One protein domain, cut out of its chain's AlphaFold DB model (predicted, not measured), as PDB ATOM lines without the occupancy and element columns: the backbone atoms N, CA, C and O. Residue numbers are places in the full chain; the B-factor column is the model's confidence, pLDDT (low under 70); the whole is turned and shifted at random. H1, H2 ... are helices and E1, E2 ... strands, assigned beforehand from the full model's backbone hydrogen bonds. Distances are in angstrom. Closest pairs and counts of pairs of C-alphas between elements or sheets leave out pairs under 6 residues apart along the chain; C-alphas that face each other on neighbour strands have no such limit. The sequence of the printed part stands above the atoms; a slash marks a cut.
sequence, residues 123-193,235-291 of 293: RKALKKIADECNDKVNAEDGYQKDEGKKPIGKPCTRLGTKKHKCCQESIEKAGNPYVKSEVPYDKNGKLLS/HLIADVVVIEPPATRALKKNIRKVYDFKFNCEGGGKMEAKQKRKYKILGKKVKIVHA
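This is residues 123 to 193 and 235 to 291 of the 293 residues of the protein "DUF4150 domain-containing protein" of Pseudenhygromyxa sp. WMMC2535 (UniProt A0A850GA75). A strongly twisted sheet of four strands has two long helices, H1 and H2, crossing each other over one face and the short helix H3 over the other, in three layers. H1 and H2 reach past the sheet, and the loop of residues 141 to 152 joins them at that far end. The 128 printed residues hold three named helices and four named strands, along the chain H1 H2 E1 E2 E3 H3 E4; the class is mixed, helices and strands. The sheet is mixed, in the order E1, E2, E3, E4, with E3 and E4 parallel and the other neighbours antiparallel. The whole is compact, with a radius of gyration of the C-alphas of 15.0 A and spans of 46 by 32 by 24 A.

In the sheet, E1 is residues 179 to 185, 15.8 A long from C-alpha 179 at (382.752, 280.703, 280.054). E2, residues 236 to 243, measures 17.0 A and bends by 81 degrees at residue 239. E3, residues 255 to 262, measures 20.6 A. E4, residues 286 to 290, measures 12.6 A and ends with C-alpha 290 at (380.724, 267.101, 268.483). H1, residues 123 to 140, begins with C-alpha 123 at (383.708, 276.809, 269.860) and is 25.6 A long. H2, residues 153 to 173, measures 30.7 A, and H3, residues 273 to 282, 15.7 A.

E1 and E2 are antiparallel, with N 185 and O 236 at 2.8 A. E2 and E3 form an antiparallel hairpin, with N 242 and O 257 at 2.8 A. E3 and E4 are parallel, with N 262 and O 289 at 2.9 A; E3, H3 and E4 make a strand-helix-strand unit, two parallel neighbour strands with a helix between, its crossover right-handed. H2 is on the sheet at a height of 7.7 A, and the C-alphas of Gln 168 and Ser 181 in E1 are its closest pair with that strand, 5.4 A apart. H1 is on the same face at a height of 8.2 A; its closest C-alphas with E4 are Lys 127 and Val 289, 5.8 A apart. H1 and H2 touch, closest at the C-alphas of Cys 133 and Lys 163, 5.6 A, in a steep tilt of 53 degrees, opposite ways. H3 is on the opposite face, over E2, at a height of 8.1 A; the C-alphas of Leu 236 and Lys 278 are their closest, 6.1 A apart. H3 is apart from H1 and H2. Every O i to N i+4 pair is within hydrogen-bond range in H1 and H2; in H3 1 of 6 is, beside 7 of 7 O i to N i+3 pairs.

The two farthest C-alphas, of Glu 147 and Pro 246, are 47.1 A apart. Residues 194 to 234 are not printed, and C-alphas 193 and 235 are 13.3 A apart across the cut. The links H1 to H2 and E2 to E3 are long. Mean pLDDT of the printed part is 87.3, with residues 145 to 148 and 265 to 270 under 70.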
ATOM      1  N   ARG A 123     384.102 278.088 270.435       88.88
ATOM      2  CA  ARG A 123     383.708 276.809 269.860       88.88
ATOM      3  C   ARG A 123     384.895 275.902 269.518       88.88
ATOM      4  O   ARG A 123     384.820 274.715 269.802       88.88
ATOM      5  N   LYS A 124     385.965 276.429 268.918       89.81
ATOM      6  CA  LYS A 124     387.184 275.671 268.582       89.81
ATOM      7  C   LYS A 124     387.896 275.184 269.845       89.81
ATOM      8  O   LYS A 124     388.338 274.043 269.887       89.81
ATOM      9  N   ALA A 125     387.956 276.017 270.886       91.12
ATOM     10  CA  ALA A 125     388.509 275.612 272.180       91.12
ATOM     11  C   ALA A 125     387.662 274.511 272.842       91.12
ATOM     12  O   ALA A 125     388.202 273.490 273.253       91.12
ATOM     13  N   LEU A 126     386.336 274.676 272.869       93.25
ATOM     14  CA  LEU A 126     385.412 273.664 273.391       93.25
ATOM     15  C   LEU A 126     385.485 272.355 272.601       93.25
ATOM     16  O   LEU A 126     385.416 271.288 273.194       93.25
ATOM     17  N   LYS A 127     385.650 272.425 271.276       92.06
ATOM     18  CA  LYS A 127     385.846 271.253 270.417       92.06
ATOM     19  C   LYS A 127     387.101 270.479 270.812       92.06
ATOM     20  O   LYS A 127     387.009 269.278 271.023       92.06
ATOM     21  N   LYS A 128     388.226 271.173 270.995       92.56
ATOM     22  CA  LYS A 128     389.471 270.553 271.462       92.56
ATOM     23  C   LYS A 128     389.293 269.870 272.826       92.56
ATOM     24  O   LYS A 128     389.667 268.716 272.960       92.56
ATOM     25  N   ILE A 129     388.655 270.547 273.785       94.06
ATOM     26  CA  ILE A 129     388.353 269.966 275.107       94.06
ATOM     27  C   ILE A 129     387.476 268.714 274.969       94.06
ATOM     28  O   ILE A 129     387.743 267.701 275.607       94.06
ATOM     29  N   ALA A 130     386.445 268.762 274.121       93.25
ATOM     30  CA  ALA A 130     385.560 267.624 273.896       93.25
ATOM     31  C   ALA A 130     386.300 266.417 273.302       93.25
ATOM     32  O   ALA A 130     386.017 265.291 273.700       93.25
ATOM     33  N   ASP A 131     387.236 266.650 272.381       91.31
ATOM     34  CA  ASP A 131     388.054 265.602 271.764       91.31
ATOM     35  C   ASP A 131     389.012 264.978 272.786       91.31
ATOM     36  O   ASP A 131     388.995 263.768 272.988       91.31
ATOM     37  N   GLU A 132     389.758 265.806 273.522       92.94
ATOM     38  CA  GLU A 132     390.686 265.348 274.565       92.94
ATOM     39  C   GLU A 132     389.969 264.544 275.658       92.94
ATOM     40  O   GLU A 132     390.411 263.459 276.039       92.94
ATOM     41  N   CYS A 133     388.823 265.035 276.139       94.00
ATOM     42  CA  CYS A 133     388.031 264.335 277.147       94.00
ATOM     43  C   CYS A 133     387.368 263.067 276.613       94.00
ATOM     44  O   CYS A 133     387.231 262.095 277.356       94.00
ATOM     45  N   ASN A 134     386.952 263.053 275.345       91.06
ATOM     46  CA  ASN A 134     386.437 261.846 274.716       91.06
ATOM     47  C   ASN A 134     387.500 260.747 274.702       91.06
ATOM     48  O   ASN A 134     387.216 259.632 275.132       91.06
ATOM     49  N   ASP A 135     388.704 261.088 274.254       89.00
ATOM     50  CA  ASP A 135     389.798 260.144 274.047       89.00
ATOM     51  C   ASP A 135     390.322 259.615 275.376       89.00
ATOM     52  O   ASP A 135     390.412 258.403 275.564       89.00
ATOM     53  N   LYS A 136     390.549 260.515 276.340       91.38
ATOM     54  CA  LYS A 136     390.983 260.157 277.692       91.38
ATOM     55  C   LYS A 136     390.011 259.190 278.366       91.38
ATOM     56  O   LYS A 136     390.415 258.126 278.822       91.38
ATOM     57  N   VAL A 137     388.722 259.537 278.410       91.94
ATOM     58  CA  VAL A 137     387.714 258.715 279.102       91.94
ATOM     59  C   VAL A 137     387.487 257.378 278.399       91.94
ATOM     60  O   VAL A 137     387.207 256.384 279.061       91.94
ATOM     61  N   ASN A 138     387.581 257.341 277.069       88.81
ATOM     62  CA  ASN A 138     387.491 256.088 276.326       88.81
ATOM     63  C   ASN A 138     388.684 255.174 276.637       88.81
ATOM     64  O   ASN A 138     388.471 254.005 276.952       88.81
ATOM     65  N   ALA A 139     389.910 255.709 276.609       88.38
ATOM     66  CA  ALA A 139     391.126 254.951 276.891       88.38
ATOM     67  C   ALA A 139     391.133 254.372 278.317       88.38
ATOM     68  O   ALA A 139     391.411 253.188 278.490       88.38
ATOM     69  N   GLU A 140     390.742 255.165 279.322       90.38
ATOM     70  CA  GLU A 140     390.629 254.728 280.727       90.38
ATOM     71  C   GLU A 140     389.634 253.573 280.939       90.38
ATOM     72  O   GLU A 140     389.700 252.874 281.947       90.38
ATOM     73  N   ASP A 141     388.690 253.386 280.019       87.81
ATOM     74  CA  ASP A 141     387.619 252.393 280.121       87.81
ATOM     75  C   ASP A 141     387.744 251.287 279.052       87.81
ATOM     76  O   ASP A 141     386.804 250.524 278.839       87.81
ATOM     77  N   GLY A 142     388.900 251.204 278.379       84.94
ATOM     78  CA  GLY A 142     389.238 250.142 277.423       84.94
ATOM     79  C   GLY A 142     388.641 250.296 276.020       84.94
ATOM     80  O   GLY A 142     388.661 249.344 275.245       84.94
ATOM     81  N   TYR A 143     388.109 251.468 275.665       82.69
ATOM     82  CA  TYR A 143     387.596 251.748 274.320       82.69
ATOM     83  C   TYR A 143     388.689 252.403 273.471       82.69
ATOM     84  O   TYR A 143     388.847 253.624 273.475       82.69
ATOM     85  N   GLN A 144     389.454 251.594 272.743       73.19
ATOM     86  CA  GLN A 144     390.507 252.086 271.855       73.19
ATOM     87  C   GLN A 144     389.939 252.495 270.490       73.19
ATOM     88  O   GLN A 144     389.045 251.841 269.947       73.19
ATOM     89  N   LYS A 145     390.451 253.597 269.926       68.38
ATOM     90  CA  LYS A 145     389.988 254.109 268.626       68.38
ATOM     91  C   LYS A 145     390.297 253.151 267.486       68.38
ATOM     92  O   LYS A 145     389.456 252.973 266.605       68.38
ATOM     93  N   ASP A 146     391.473 252.548 267.566       65.88
ATOM     94  CA  ASP A 146     392.115 251.750 266.523       65.88
ATOM     95  C   ASP A 146     391.396 250.408 266.330       65.88
ATOM     96  O   ASP A 146     391.355 249.864 265.232       65.88
ATOM     97  N   GLU A 147     390.727 249.922 267.377       65.69
ATOM     98  CA  GLU A 147     389.917 248.703 267.338       65.69
ATOM     99  C   GLU A 147     388.517 248.918 266.734       65.69
ATOM    100  O   GLU A 147     387.738 247.971 266.626       65.69
ATOM    101  N   GLY A 148     388.128 250.159 266.414       66.56
ATOM    102  CA  GLY A 148     386.792 250.488 265.898       66.56
ATOM    103  C   GLY A 148     385.636 250.242 266.885       66.56
ATOM    104  O   GLY A 148     384.479 250.526 266.562       66.56
ATOM    105  N   LYS A 149     385.923 249.764 268.102       70.75
ATOM    106  CA  LYS A 149     384.944 249.445 269.150       70.75
ATOM    107  C   LYS A 149     384.419 250.718 269.805       70.75
ATOM    108  O   LYS A 149     384.919 251.180 270.829       70.75
ATOM    109  N   LYS A 150     383.374 251.298 269.220       79.00
ATOM    110  CA  LYS A 150     382.661 252.433 269.822       79.00
ATOM    111  C   LYS A 150     381.731 251.948 270.938       79.00
ATOM    112  O   LYS A 150     381.042 250.944 270.763       79.00
ATOM    113  N   PRO A 151     381.644 252.664 272.072       79.25
ATOM    114  CA  PRO A 151     380.686 252.322 273.111       79.25
ATOM    115  C   PRO A 151     379.251 252.528 272.610       79.25
ATOM    116  O   PRO A 151     378.911 253.579 272.059       79.25
ATOM    117  N   ILE A 152     378.389 251.546 272.873       79.94
ATOM    118  CA  ILE A 152     376.953 251.572 272.556       79.94
ATOM    119  C   ILE A 152     376.114 251.346 273.818       79.94
ATOM    120  O   ILE A 152     376.606 250.839 274.824       79.94
ATOM    121  N   GLY A 153     374.843 251.757 273.799       79.31
ATOM    122  CA  GLY A 153     373.893 251.493 274.887       79.31
ATOM    123  C   GLY A 153     374.325 252.022 276.266       79.31
ATOM    124  O   GLY A 153     374.712 253.180 276.419       79.31
ATOM    125  N   LYS A 154     374.232 251.177 277.304       81.00
ATOM    126  CA  LYS A 154     374.527 251.552 278.703       81.00
ATOM    127  C   LYS A 154     375.977 252.040 278.918       81.00
ATOM    128  O   LYS A 154     376.134 253.066 279.586       81.00
ATOM    129  N   PRO A 155     377.022 251.376 278.376       84.44
ATOM    130  CA  PRO A 155     378.389 251.895 278.419       84.44
ATOM    131  C   PRO A 155     378.534 253.312 277.860       84.44
ATOM    132  O   PRO A 155     379.125 254.158 278.524       84.44
ATOM    133  N   CYS A 156     377.926 253.600 276.705       83.38
ATOM    134  CA  CYS A 156     377.921 254.942 276.116       83.38
ATOM    135  C   CYS A 156     377.371 255.990 277.097       83.38
ATOM    136  O   CYS A 156     378.024 257.003 277.343       83.38
ATOM    137  N   THR A 157     376.213 255.730 277.716       82.62
ATOM    138  CA  THR A 157     375.609 256.654 278.690       82.62
ATOM    139  C   THR A 157     376.511 256.879 279.904       82.62
ATOM    140  O   THR A 157     376.695 258.017 280.334       82.62
ATOM    141  N   ARG A 158     377.119 255.812 280.443       87.00
ATOM    142  CA  ARG A 158     378.040 255.898 281.589       87.00
ATOM    143  C   ARG A 158     379.291 256.716 281.256       87.00
ATOM    144  O   ARG A 158     379.690 257.569 282.048       87.00
ATOM    145  N   LEU A 159     379.896 256.470 280.093       89.50
ATOM    146  CA  LEU A 159     381.064 257.216 279.621       89.50
ATOM    147  C   LEU A 159     380.716 258.663 279.293       89.50
ATOM    148  O   LEU A 159     381.520 259.546 279.563       89.50
ATOM    149  N   GLY A 160     379.514 258.927 278.776       88.94
ATOM    150  CA  GLY A 160     379.004 260.279 278.560       88.94
ATOM    151  C   GLY A 160     379.108 261.121 279.829       88.94
ATOM    152  O   GLY A 160     379.760 262.162 279.814       88.94
ATOM    153  N   THR A 161     378.586 260.633 280.957       88.81
ATOM    154  CA  THR A 161     378.690 261.338 282.247       88.81
ATOM    155  C   THR A 161     380.142 261.624 282.646       88.81
ATOM    156  O   THR A 161     380.452 262.734 283.079       88.81
ATOM    157  N   LYS A 162     381.056 260.660 282.462       92.75
ATOM    158  CA  LYS A 162     382.495 260.857 282.724       92.75
ATOM    159  C   LYS A 162     383.107 261.926 281.802       92.75
ATOM    160  O   LYS A 162     383.879 262.760 282.265       92.75
ATOM    161  N   LYS A 163     382.736 261.941 280.518       93.62
ATOM    162  CA  LYS A 163     383.217 262.916 279.523       93.62
ATOM    163  C   LYS A 163     382.737 264.334 279.827       93.62
ATOM    164  O   LYS A 163     383.547 265.252 279.795       93.62
ATOM    165  N   HIS A 164     381.463 264.511 280.186       93.69
ATOM    166  CA  HIS A 164     380.938 265.808 280.635       93.69
ATOM    167  C   HIS A 164     381.696 266.324 281.863       93.69
ATOM    168  O   HIS A 164     382.145 267.469 281.863       93.69
ATOM    169  N   LYS A 165     381.942 265.457 282.856       95.00
ATOM    170  CA  LYS A 165     382.748 265.804 284.036       95.00
ATOM    171  C   LYS A 165     384.167 266.257 283.658       95.00
ATOM    172  O   LYS A 165     384.611 267.302 284.119       95.00
ATOM    173  N   CYS A 166     384.846 265.531 282.768       95.88
ATOM    174  CA  CYS A 166     386.161 265.936 282.260       95.88
ATOM    175  C   CYS A 166     386.121 267.307 281.558       95.88
ATOM    176  O   CYS A 166     386.996 268.150 281.779       95.88
ATOM    177  N   CYS A 167     385.100 267.559 280.727       96.19
ATOM    178  CA  CYS A 167     384.940 268.846 280.052       96.19
ATOM    179  C   CYS A 167     384.729 269.982 281.053       96.19
ATOM    180  O   CYS A 167     385.345 271.038 280.904       96.19
ATOM    181  N   GLN A 168     383.900 269.762 282.076       95.69
ATOM    182  CA  GLN A 168     383.664 270.729 283.143       95.69
ATOM    183  C   GLN A 168     384.978 271.111 283.835       95.69
ATOM    184  O   GLN A 168     385.325 272.291 283.868       95.69
ATOM    185  N   GLU A 169     385.736 270.122 284.312       96.06
ATOM    186  CA  GLU A 169     387.019 270.338 284.996       96.06
ATOM    187  C   GLU A 169     388.026 271.071 284.097       96.06
ATOM    188  O   GLU A 169     388.722 271.988 284.538       96.06
ATOM    189  N   SER A 170     388.068 270.729 282.807       95.50
ATOM    190  CA  SER A 170     388.957 271.371 281.830       95.50
ATOM    191  C   SER A 170     388.592 272.837 281.574       95.50
ATOM    192  O   SER A 170     389.475 273.692 281.473       95.50
ATOM    193  N   ILE A 171     387.295 273.154 281.494       93.75
ATOM    194  CA  ILE A 171     386.801 274.529 281.328       93.75
ATOM    195  C   ILE A 171     387.067 275.354 282.590       93.75
ATOM    196  O   ILE A 171     387.506 276.500 282.486       93.75
ATOM    197  N   GLU A 172     386.834 274.782 283.771       91.50
ATOM    198  CA  GLU A 172     387.107 275.433 285.056       91.50
ATOM    199  C   GLU A 172     388.604 275.732 285.214       91.50
ATOM    200  O   GLU A 172     388.973 276.865 285.527       91.50
ATOM    201  N   LYS A 173     389.476 274.770 284.880       90.50
ATOM    202  CA  LYS A 173     390.939 274.940 284.891       90.50
ATOM    203  C   LYS A 173     391.424 276.017 283.918       90.50
ATOM    204  O   LYS A 173     392.406 276.695 284.203       90.50
ATOM    205  N   ALA A 174     390.742 276.206 282.788       89.31
ATOM    206  CA  ALA A 174     391.074 277.270 281.839       89.31
ATOM    207  C   ALA A 174     390.815 278.686 282.396       89.31
ATOM    208  O   ALA A 174     391.276 279.662 281.805       89.31
ATOM    209  N   GLY A 175     390.074 278.817 283.504       86.19
ATOM    210  CA  GLY A 175     389.978 280.056 284.281       86.19
ATOM    211  C   GLY A 175     389.294 281.223 283.566       86.19
ATOM    212  O   GLY A 175     389.460 282.372 283.968       86.19
ATOM    213  N   ASN A 176     388.527 280.972 282.500       86.12
ATOM    214  CA  ASN A 176     387.860 282.042 281.763       86.12
ATOM    215  C   ASN A 176     386.591 282.506 282.510       86.12
ATOM    216  O   ASN A 176     385.624 281.746 282.600       86.12
ATOM    217  N   PRO A 177     386.518 283.760 282.998       86.00
ATOM    218  CA  PRO A 177     385.377 284.226 283.786       86.00
ATOM    219  C   PRO A 177     384.072 284.310 282.980       86.00
ATOM    220  O   PRO A 177     382.993 284.303 283.575       86.00
ATOM    221  N   TYR A 178     384.159 284.351 281.648       89.25
ATOM    222  CA  TYR A 178     383.027 284.492 280.731       89.25
ATOM    223  C   TYR A 178     382.554 283.165 280.133       89.25
ATOM    224  O   TYR A 178     381.614 283.161 279.339       89.25
ATOM    225  N   VAL A 179     383.175 282.040 280.487       92.50
ATOM    226  CA  VAL A 179     382.752 280.703 280.054       92.50
ATOM    227  C   VAL A 179     382.436 279.891 281.301       92.50
ATOM    228  O   VAL A 179     383.284 279.728 282.171       92.50
ATOM    229  N   LYS A 180     381.196 279.416 281.418       94.31
ATOM    230  CA  LYS A 180     380.744 278.595 282.549       94.31
ATOM    231  C   LYS A 180     380.264 277.246 282.036       94.31
ATOM    232  O   LYS A 180     379.645 277.200 280.974       94.31
ATOM    233  N   SER A 181     380.550 276.192 282.794       94.56
ATOM    234  CA  SER A 181     380.173 274.815 282.477       94.56
ATOM    235  C   SER A 181     379.106 274.301 283.444       94.56
ATOM    236  O   SER A 181     379.033 274.795 284.568       94.56
ATOM    237  N   GLU A 182     378.296 273.334 283.005       92.75
ATOM    238  CA  GLU A 182     377.283 272.633 283.819       92.75
ATOM    239  C   GLU A 182     376.344 273.594 284.574       92.75
ATOM    240  O   GLU A 182     376.155 273.530 285.791       92.75
ATOM    241  N   VAL A 183     375.769 274.551 283.839       93.75
ATOM    242  CA  VAL A 183     375.013 275.658 284.435       93.75
ATOM    243  C   VAL A 183     373.520 275.323 284.540       93.75
ATOM    244  O   VAL A 183     372.863 275.131 283.514       93.75
ATOM    245  N   PRO A 184     372.949 275.298 285.755       92.75
ATOM    246  CA  PRO A 184     371.576 274.869 286.004       92.75
ATOM    247  C   PRO A 184     370.552 276.001 285.821       92.75
ATOM    248  O   PRO A 184     370.731 277.131 286.283       92.75
ATOM    249  N   TYR A 185     369.407 275.678 285.233       92.62
ATOM    250  CA  TYR A 185     368.288 276.598 285.070       92.62
ATOM    251  C   TYR A 185     366.962 275.927 285.410       92.62
ATOM    252  O   TYR A 185     366.734 274.762 285.072       92.62
ATOM    253  N   ASP A 186     366.065 276.680 286.043       90.50
ATOM    254  CA  ASP A 186     364.679 276.262 286.267       90.50
ATOM    255  C   ASP A 186     363.825 276.383 284.989       90.50
ATOM    256  O   ASP A 186     364.288 276.826 283.937       90.50
ATOM    257  N   LYS A 187     362.541 276.014 285.069       89.31
ATOM    258  CA  LYS A 187     361.597 276.081 283.933       89.31
ATOM    259  C   LYS A 187     361.377 277.494 283.369       89.31
ATOM    260  O   LYS A 187     360.926 277.626 282.235       89.31
ATOM    261  N   ASN A 188     361.715 278.533 284.132       89.81
ATOM    262  CA  ASN A 188     361.587 279.940 283.753       89.81
ATOM    263  C   ASN A 188     362.917 280.525 283.225       89.81
ATOM    264  O   ASN A 188     362.966 281.680 282.794       89.81
ATOM    265  N   GLY A 189     364.004 279.744 283.232       90.69
ATOM    266  CA  GLY A 189     365.344 280.206 282.867       90.69
ATOM    267  C   GLY A 189     366.063 280.967 283.984       90.69
ATOM    268  O   GLY A 189     367.042 281.667 283.708       90.69
ATOM    269  N   LYS A 190     365.602 280.860 285.236       92.44
ATOM    270  CA  LYS A 190     366.305 281.393 286.407       92.44
ATOM    271  C   LYS A 190     367.489 280.488 286.728       92.44
ATOM    272  O   LYS A 190     367.346 279.270 286.801       92.44
ATOM    273  N   LEU A 191     368.651 281.105 286.924       92.62
ATOM    274  CA  LEU A 191     369.865 280.420 287.362       92.62
ATOM    275  C   LEU A 191     369.642 279.835 288.763       92.62
ATOM    276  O   LEU A 191     369.262 280.573 289.677       92.62
ATOM    277  N   LEU A 192     369.885 278.536 288.926       90.94
ATOM    278  CA  LEU A 192     369.789 277.864 290.223       90.94
ATOM    279  C   LEU A 192     371.100 278.001 291.010       90.94
ATOM    280  O   LEU A 192     372.185 278.034 290.426       90.94
ATOM    281  N   SER A 193     371.002 278.102 292.339       88.44
ATOM    282  CA  SER A 193     372.172 278.036 293.221       88.44
ATOM    283  C   SER A 193     372.677 276.597 293.344       88.44
ATOM    284  O   SER A 193     371.943 275.642 293.083       88.44
ATOM    285  N   HIS A 235     365.331 272.351 285.245       87.00
ATOM    286  CA  HIS A 235     364.736 272.055 283.939       87.00
ATOM    287  C   HIS A 235     365.816 271.694 282.915       87.00
ATOM    288  O   HIS A 235     365.659 270.762 282.118       87.00
ATOM    289  N   LEU A 236     366.921 272.435 282.962       89.69
ATOM    290  CA  LEU A 236     368.057 272.336 282.058       89.69
ATOM    291  C   LEU A 236     369.348 272.490 282.858       89.69
ATOM    292  O   LEU A 236     369.457 273.404 283.666       89.69
ATOM    293  N   ILE A 237     370.330 271.646 282.571       90.88
ATOM    294  CA  ILE A 237     371.731 271.921 282.879       90.88
ATOM    295  C   ILE A 237     372.381 272.149 281.520       90.88
ATOM    296  O   ILE A 237     372.292 271.286 280.652       90.88
ATOM    297  N   ALA A 238     372.875 273.361 281.284       93.94
ATOM    298  CA  ALA A 238     373.529 273.712 280.035       93.94
ATOM    299  C   ALA A 238     375.013 273.371 280.146       93.94
ATOM    300  O   ALA A 238     375.683 273.912 281.028       93.94
ATOM    301  N   ASP A 239     375.518 272.541 279.233       94.94
ATOM    302  CA  ASP A 239     376.911 272.089 279.281       94.94
ATOM    303  C   ASP A 239     377.875 273.264 279.283       94.94
ATOM    304  O   ASP A 239     378.782 273.303 280.103       94.94
ATOM    305  N   VAL A 240     377.664 274.250 278.398       95.69
ATOM    306  CA  VAL A 240     378.469 275.473 278.374       95.69
ATOM    307  C   VAL A 240     377.631 276.697 278.034       95.69
ATOM    308  O   VAL A 240     376.911 276.736 277.032       95.69
ATOM    309  N   VAL A 241     377.815 277.765 278.804       95.25
ATOM    310  CA  VAL A 241     377.287 279.100 278.507       95.25
ATOM    311  C   VAL A 241     378.426 280.109 278.410       95.25
ATOM    312  O   VAL A 241     379.343 280.137 279.230       95.25
ATOM    313  N   VAL A 242     378.360 280.956 277.384       93.12
ATOM    314  CA  VAL A 242     379.272 282.087 277.194       93.12
ATOM    315  C   VAL A 242     378.539 283.357 277.568       93.12
ATOM    316  O   VAL A 242     377.467 283.633 277.025       93.12
ATOM    317  N   ILE A 243     379.129 284.120 278.474       91.31
ATOM    318  CA  ILE A 243     378.584 285.342 279.053       91.31
ATOM    319  C   ILE A 243     379.136 286.542 278.281       91.31
ATOM    320  O   ILE A 243     380.305 286.555 277.898       91.31
ATOM    321  N   GLU A 244     378.294 287.539 278.022       84.50
ATOM    322  CA  GLU A 244     378.734 288.816 277.460       84.50
ATOM    323  C   GLU A 244     379.429 289.658 278.549       84.50
ATOM    324  O   GLU A 244     378.815 289.932 279.590       84.50
ATOM    325  N   PRO A 245     380.690 290.086 278.349       80.62
ATOM    326  CA  PRO A 245     381.349 291.023 279.254       80.62
ATOM    327  C   PRO A 245     380.583 292.358 279.340       80.62
ATOM    328  O   PRO A 245     379.971 292.772 278.356       80.62
ATOM    329  N   PRO A 246     380.623 293.067 280.483       84.19
ATOM    330  CA  PRO A 246     381.454 292.812 281.664       84.19
ATOM    331  C   PRO A 246     380.828 291.845 282.683       84.19
ATOM    332  O   PRO A 246     381.399 291.628 283.749       84.19
ATOM    333  N   ALA A 247     379.661 291.262 282.395       84.00
ATOM    334  CA  ALA A 247     378.991 290.380 283.340       84.00
ATOM    335  C   ALA A 247     379.780 289.080 283.576       84.00
ATOM    336  O   ALA A 247     380.391 288.521 282.670       84.00
ATOM    337  N   THR A 248     379.710 288.560 284.803       83.88
ATOM    338  CA  THR A 248     380.368 287.300 285.209       83.88
ATOM    339  C   THR A 248     379.375 286.226 285.659       83.88
ATOM    340  O   THR A 248     379.719 285.047 285.762       83.88
ATOM    341  N   ARG A 249     378.116 286.613 285.904       90.75
ATOM    342  CA  ARG A 249     377.030 285.696 286.268       90.75
ATOM    343  C   ARG A 249     376.285 285.219 285.029       90.75
ATOM    344  O   ARG A 249     375.831 286.034 284.224       90.75
ATOM    345  N   ALA A 250     376.057 283.910 284.953       93.44
ATOM    346  CA  ALA A 250     375.341 283.229 283.874       93.44
ATOM    347  C   ALA A 250     373.808 283.411 283.929       93.44
ATOM    348  O   ALA A 250     373.041 282.471 283.722       93.44
ATOM    349  N   LEU A 251     373.337 284.622 284.236       94.38
ATOM    350  CA  LEU A 251     371.916 284.959 284.157       94.38
ATOM    351  C   LEU A 251     371.472 284.919 282.696       94.38
ATOM    352  O   LEU A 251     372.214 285.387 281.836       94.38
ATOM    353  N   LYS A 252     370.243 284.467 282.422       93.44
ATOM    354  CA  LYS A 252     369.663 284.391 281.067       93.44
ATOM    355  C   LYS A 252     369.941 285.631 280.204       93.44
ATOM    356  O   LYS A 252     370.343 285.495 279.053       93.44
ATOM    357  N   LYS A 253     369.790 286.833 280.773       92.25
ATOM    358  CA  LYS A 253     370.032 288.117 280.087       92.25
ATOM    359  C   LYS A 253     371.490 288.356 279.662       92.25
ATOM    360  O   LYS A 253     371.721 289.073 278.700       92.25
ATOM    361  N   ASN A 254     372.453 287.741 280.346       93.50
ATOM    362  CA  ASN A 254     373.884 287.917 280.089       93.50
ATOM    363  C   ASN A 254     374.450 286.846 279.145       93.50
ATOM    364  O   ASN A 254     375.620 286.907 278.778       93.50
ATOM    365  N   ILE A 255     373.667 285.826 278.785       93.00
ATOM    366  CA  ILE A 255     374.143 284.736 277.933       93.00
ATOM    367  C   ILE A 255     374.251 285.240 276.495       93.00
ATOM    368  O   ILE A 255     373.259 285.649 275.892       93.00
ATOM    369  N   ARG A 256     375.441 285.126 275.910       91.19
ATOM    370  CA  ARG A 256     375.713 285.390 274.494       91.19
ATOM    371  C   ARG A 256     375.531 284.142 273.636       91.19
ATOM    372  O   ARG A 256     374.898 284.193 272.582       91.19
ATOM    373  N   LYS A 257     376.117 283.017 274.057       92.88
ATOM    374  CA  LYS A 257     376.095 281.737 273.325       92.88
ATOM    375  C   LYS A 257     375.896 280.580 274.298       92.88
ATOM    376  O   LYS A 257     376.316 280.666 275.446       92.88
ATOM    377  N   VAL A 258     375.297 279.501 273.808       94.25
ATOM    378  CA  VAL A 258     375.110 278.255 274.557       94.25
ATOM    379  C   VAL A 258     375.585 277.101 273.690       94.25
ATOM    380  O   VAL A 258     375.279 277.072 272.490       94.25
ATOM    381  N   TYR A 259     376.324 276.177 274.289       93.62
ATOM    382  CA  TYR A 259     376.814 274.976 273.634       93.62
ATOM    383  C   TYR A 259     376.394 273.729 274.398       93.62
ATOM    384  O   TYR A 259     376.177 273.779 275.606       93.62
ATOM    385  N   ASP A 260     376.291 272.636 273.653       93.25
ATOM    386  CA  ASP A 260     376.023 271.296 274.166       93.25
ATOM    387  C   ASP A 260     377.020 270.329 273.530       93.25
ATOM    388  O   ASP A 260     377.255 270.375 272.312       93.25
ATOM    389  N   PHE A 261     377.640 269.501 274.357       92.31
ATOM    390  CA  PHE A 261     378.574 268.477 273.942       92.31
ATOM    391  C   PHE A 261     377.822 267.240 273.469       92.31
ATOM    392  O   PHE A 261     376.888 266.739 274.097       92.31
ATOM    393  N   LYS A 262     378.272 266.705 272.337       88.44
ATOM    394  CA  LYS A 262     377.839 265.400 271.849       88.44
ATOM    395  C   LYS A 262     379.050 264.523 271.622       88.44
ATOM    396  O   LYS A 262     379.849 264.760 270.719       88.44
ATOM    397  N   PHE A 263     379.164 263.502 272.460       86.69
ATOM    398  CA  PHE A 263     380.186 262.477 272.347       86.69
ATOM    399  C   PHE A 263     379.690 261.369 271.421       86.69
ATOM    400  O   PHE A 263     378.516 260.992 271.468       86.69
ATOM    401  N   ASN A 264     380.570 260.886 270.547       70.00
ATOM    402  CA  ASN A 264     380.215 259.903 269.530       70.00
ATOM    403  C   ASN A 264     379.988 258.534 270.167       70.00
ATOM    404  O   ASN A 264     380.920 257.764 270.378       70.00
ATOM    405  N   CYS A 265     378.724 258.240 270.430       64.56
ATOM    406  CA  CYS A 265     378.203 256.887 270.340       64.56
ATOM    407  C   CYS A 265     377.715 256.681 268.897       64.56
ATOM    408  O   CYS A 265     377.552 257.658 268.157       64.56
ATOM    409  N   GLU A 266     377.561 255.440 268.449       56.16
ATOM    410  CA  GLU A 266     377.170 255.133 267.069       56.16
ATOM    411  C   GLU A 266     375.935 255.952 266.609       56.16
ATOM    412  O   GLU A 266     375.014 256.191 267.391       56.16
ATOM    413  N   GLY A 267     375.937 256.446 265.360       56.06
ATOM    414  CA  GLY A 267     374.816 257.216 264.786       56.06
ATOM    415  C   GLY A 267     374.962 258.747 264.726       56.06
ATOM    416  O   GLY A 267     373.983 259.432 264.435       56.06
ATOM    417  N   GLY A 268     376.161 259.300 264.967       55.41
ATOM    418  CA  GLY A 268     376.460 260.728 264.771       55.41
ATOM    419  C   GLY A 268     375.580 261.623 265.645       55.41
ATOM    420  O   GLY A 268     374.614 262.202 265.163       55.41
ATOM    421  N   GLY A 269     375.901 261.708 266.941       60.56
ATOM    422  CA  GLY A 269     375.047 262.233 268.016       60.56
ATOM    423  C   GLY A 269     374.166 263.438 267.663       60.56
ATOM    424  O   GLY A 269     374.546 264.589 267.866       60.56
ATOM    425  N   LYS A 270     372.941 263.190 267.192       69.00
ATOM    426  CA  LYS A 270     371.932 264.234 266.993       69.00
ATOM    427  C   LYS A 270     371.249 264.501 268.328       69.00
ATOM    428  O   LYS A 270     370.731 263.594 268.966       69.00
ATOM    429  N   MET A 271     371.207 265.765 268.746       80.31
ATOM    430  CA  MET A 271     370.377 266.145 269.889       80.31
ATOM    431  C   MET A 271     368.895 265.970 269.531       80.31
ATOM    432  O   MET A 271     368.414 266.573 268.560       80.31
ATOM    433  N   GLU A 272     368.181 265.193 270.344       81.25
ATOM    434  CA  GLU A 272     366.744 264.965 270.208       81.25
ATOM    435  C   GLU A 272     365.949 266.276 270.279       81.25
ATOM    436  O   GLU A 272     366.308 267.222 270.991       81.25
ATOM    437  N   ALA A 273     364.804 266.333 269.594       84.88
ATOM    438  CA  ALA A 273     363.944 267.518 269.601       84.88
ATOM    439  C   ALA A 273     363.480 267.901 271.018       84.88
ATOM    440  O   ALA A 273     363.408 269.087 271.347       84.88
ATOM    441  N   LYS A 274     363.215 266.910 271.881       84.50
ATOM    442  CA  LYS A 274     362.827 267.127 273.282       84.50
ATOM    443  C   LYS A 274     363.943 267.802 274.083       84.50
ATOM    444  O   LYS A 274     363.669 268.741 274.824       84.50
ATOM    445  N   GLN A 275     365.194 267.385 273.886       83.12
ATOM    446  CA  GLN A 275     366.358 268.020 274.510       83.12
ATOM    447  C   GLN A 275     366.563 269.448 273.986       83.12
ATOM    448  O   GLN A 275     366.681 270.377 274.782       83.12
ATOM    449  N   LYS A 276     366.477 269.664 272.663       86.81
ATOM    450  CA  LYS A 276     366.552 271.011 272.057       86.81
ATOM    451  C   LYS A 276     365.500 271.966 272.618       86.81
ATOM    452  O   LYS A 276     365.782 273.148 272.801       86.81
ATOM    453  N   ARG A 277     364.285 271.476 272.897       88.50
ATOM    454  CA  ARG A 277     363.198 272.291 273.466       88.50
ATOM    455  C   ARG A 277     363.539 272.836 274.852       88.50
ATOM    456  O   ARG A 277     363.155 273.969 275.123       88.50
ATOM    457  N   LYS A 278     364.302 272.110 275.679       89.00
ATOM    458  CA  LYS A 278     364.724 272.594 277.005       89.00
ATOM    459  C   LYS A 278     365.553 273.874 276.915       89.00
ATOM    460  O   LYS A 278     365.351 274.788 277.698       89.00
ATOM    461  N   TYR A 279     366.413 273.991 275.903       91.50
ATOM    462  CA  TYR A 279     367.237 275.184 275.680       91.50
ATOM    463  C   TYR A 279     366.435 276.444 275.312       91.50
ATOM    464  O   TYR A 279     366.954 277.555 275.449       91.50
ATOM    465  N   LYS A 280     365.159 276.318 274.901       91.06
ATOM    466  CA  LYS A 280     364.310 277.477 274.566       91.06
ATOM    467  C   LYS A 280     364.149 278.447 275.737       91.06
ATOM    468  O   LYS A 280     364.049 279.648 275.496       91.06
ATOM    469  N   ILE A 281     364.205 277.964 276.982       92.25
ATOM    470  CA  ILE A 281     364.088 278.816 278.177       92.25
ATOM    471  C   ILE A 281     365.174 279.898 278.235       92.25
ATOM    472  O   ILE A 281     364.946 280.949 278.827       92.25
ATOM    473  N   LEU A 282     366.331 279.674 277.599       92.69
ATOM    474  CA  LEU A 282     367.452 280.616 277.573       92.69
ATOM    475  C   LEU A 282     367.324 281.663 276.460       92.69
ATOM    476  O   LEU A 282     368.094 282.618 276.430       92.69
ATOM    477  N   GLY A 283     366.371 281.505 275.536       90.44
ATOM    478  CA  GLY A 283     366.193 282.412 274.398       90.44
ATOM    479  C   GLY A 283     367.366 282.409 273.410       90.44
ATOM    480  O   GLY A 283     367.491 283.333 272.609       90.44
ATOM    481  N   LYS A 284     368.246 281.400 273.467       88.69
ATOM    482  CA  LYS A 284     369.404 281.242 272.576       88.69
ATOM    483  C   LYS A 284     369.330 279.913 271.834       88.69
ATOM    484  O   LYS A 284     368.940 278.892 272.397       88.69
ATOM    485  N   LYS A 285     369.755 279.913 270.568       90.06
ATOM    486  CA  LYS A 285     369.921 278.681 269.789       90.06
ATOM    487  C   LYS A 285     371.153 277.933 270.300       90.06
ATOM    488  O   LYS A 285     372.268 278.448 270.193       90.06
ATOM    489  N   VAL A 286     370.943 276.732 270.834       92.00
ATOM    490  CA  VAL A 286     372.030 275.846 271.267       92.00
ATOM    491  C   VAL A 286     372.880 275.416 270.071       92.00
ATOM    492  O   VAL A 286     372.354 275.096 268.999       92.00
ATOM    493  N   LYS A 287     374.202 275.442 270.241       91.81
ATOM    494  CA  LYS A 287     375.173 274.996 269.240       91.81
ATOM    495  C   LYS A 287     375.811 273.689 269.686       91.81
ATOM    496  O   LYS A 287     376.351 273.614 270.780       91.81
ATOM    497  N   ILE A 288     375.801 272.691 268.812       89.88
ATOM    498  CA  ILE A 288     376.398 271.396 269.134       89.88
ATOM    499  C   ILE A 288     377.912 271.435 268.904       89.88
ATOM    500  O   ILE A 288     378.395 271.937 267.876       89.88
ATOM    501  N   VAL A 289     378.646 270.902 269.876       90.81
ATOM    502  CA  VAL A 289     380.074 270.605 269.804       90.81
ATOM    503  C   VAL A 289     380.213 269.088 269.799       90.81
ATOM    504  O   VAL A 289     380.026 268.433 270.819       90.81
ATOM    505  N   HIS A 290     380.493 268.532 268.625       87.44
ATOM    506  CA  HIS A 290     380.724 267.101 268.483       87.44
ATOM    507  C   HIS A 290     382.158 266.782 268.865       87.44
ATOM    508  O   HIS A 290     383.053 267.434 268.333       87.44
ATOM    509  N   ALA A 291     382.383 265.783 269.712       84.88
ATOM    510  CA  ALA A 291     383.698 265.163 269.802       84.88
ATOM    511  C   ALA A 291     383.955 264.338 268.530       84.88
ATOM    512  O   ALA A 291     383.019 263.799 267.941       84.88
TER     513      ALA A 291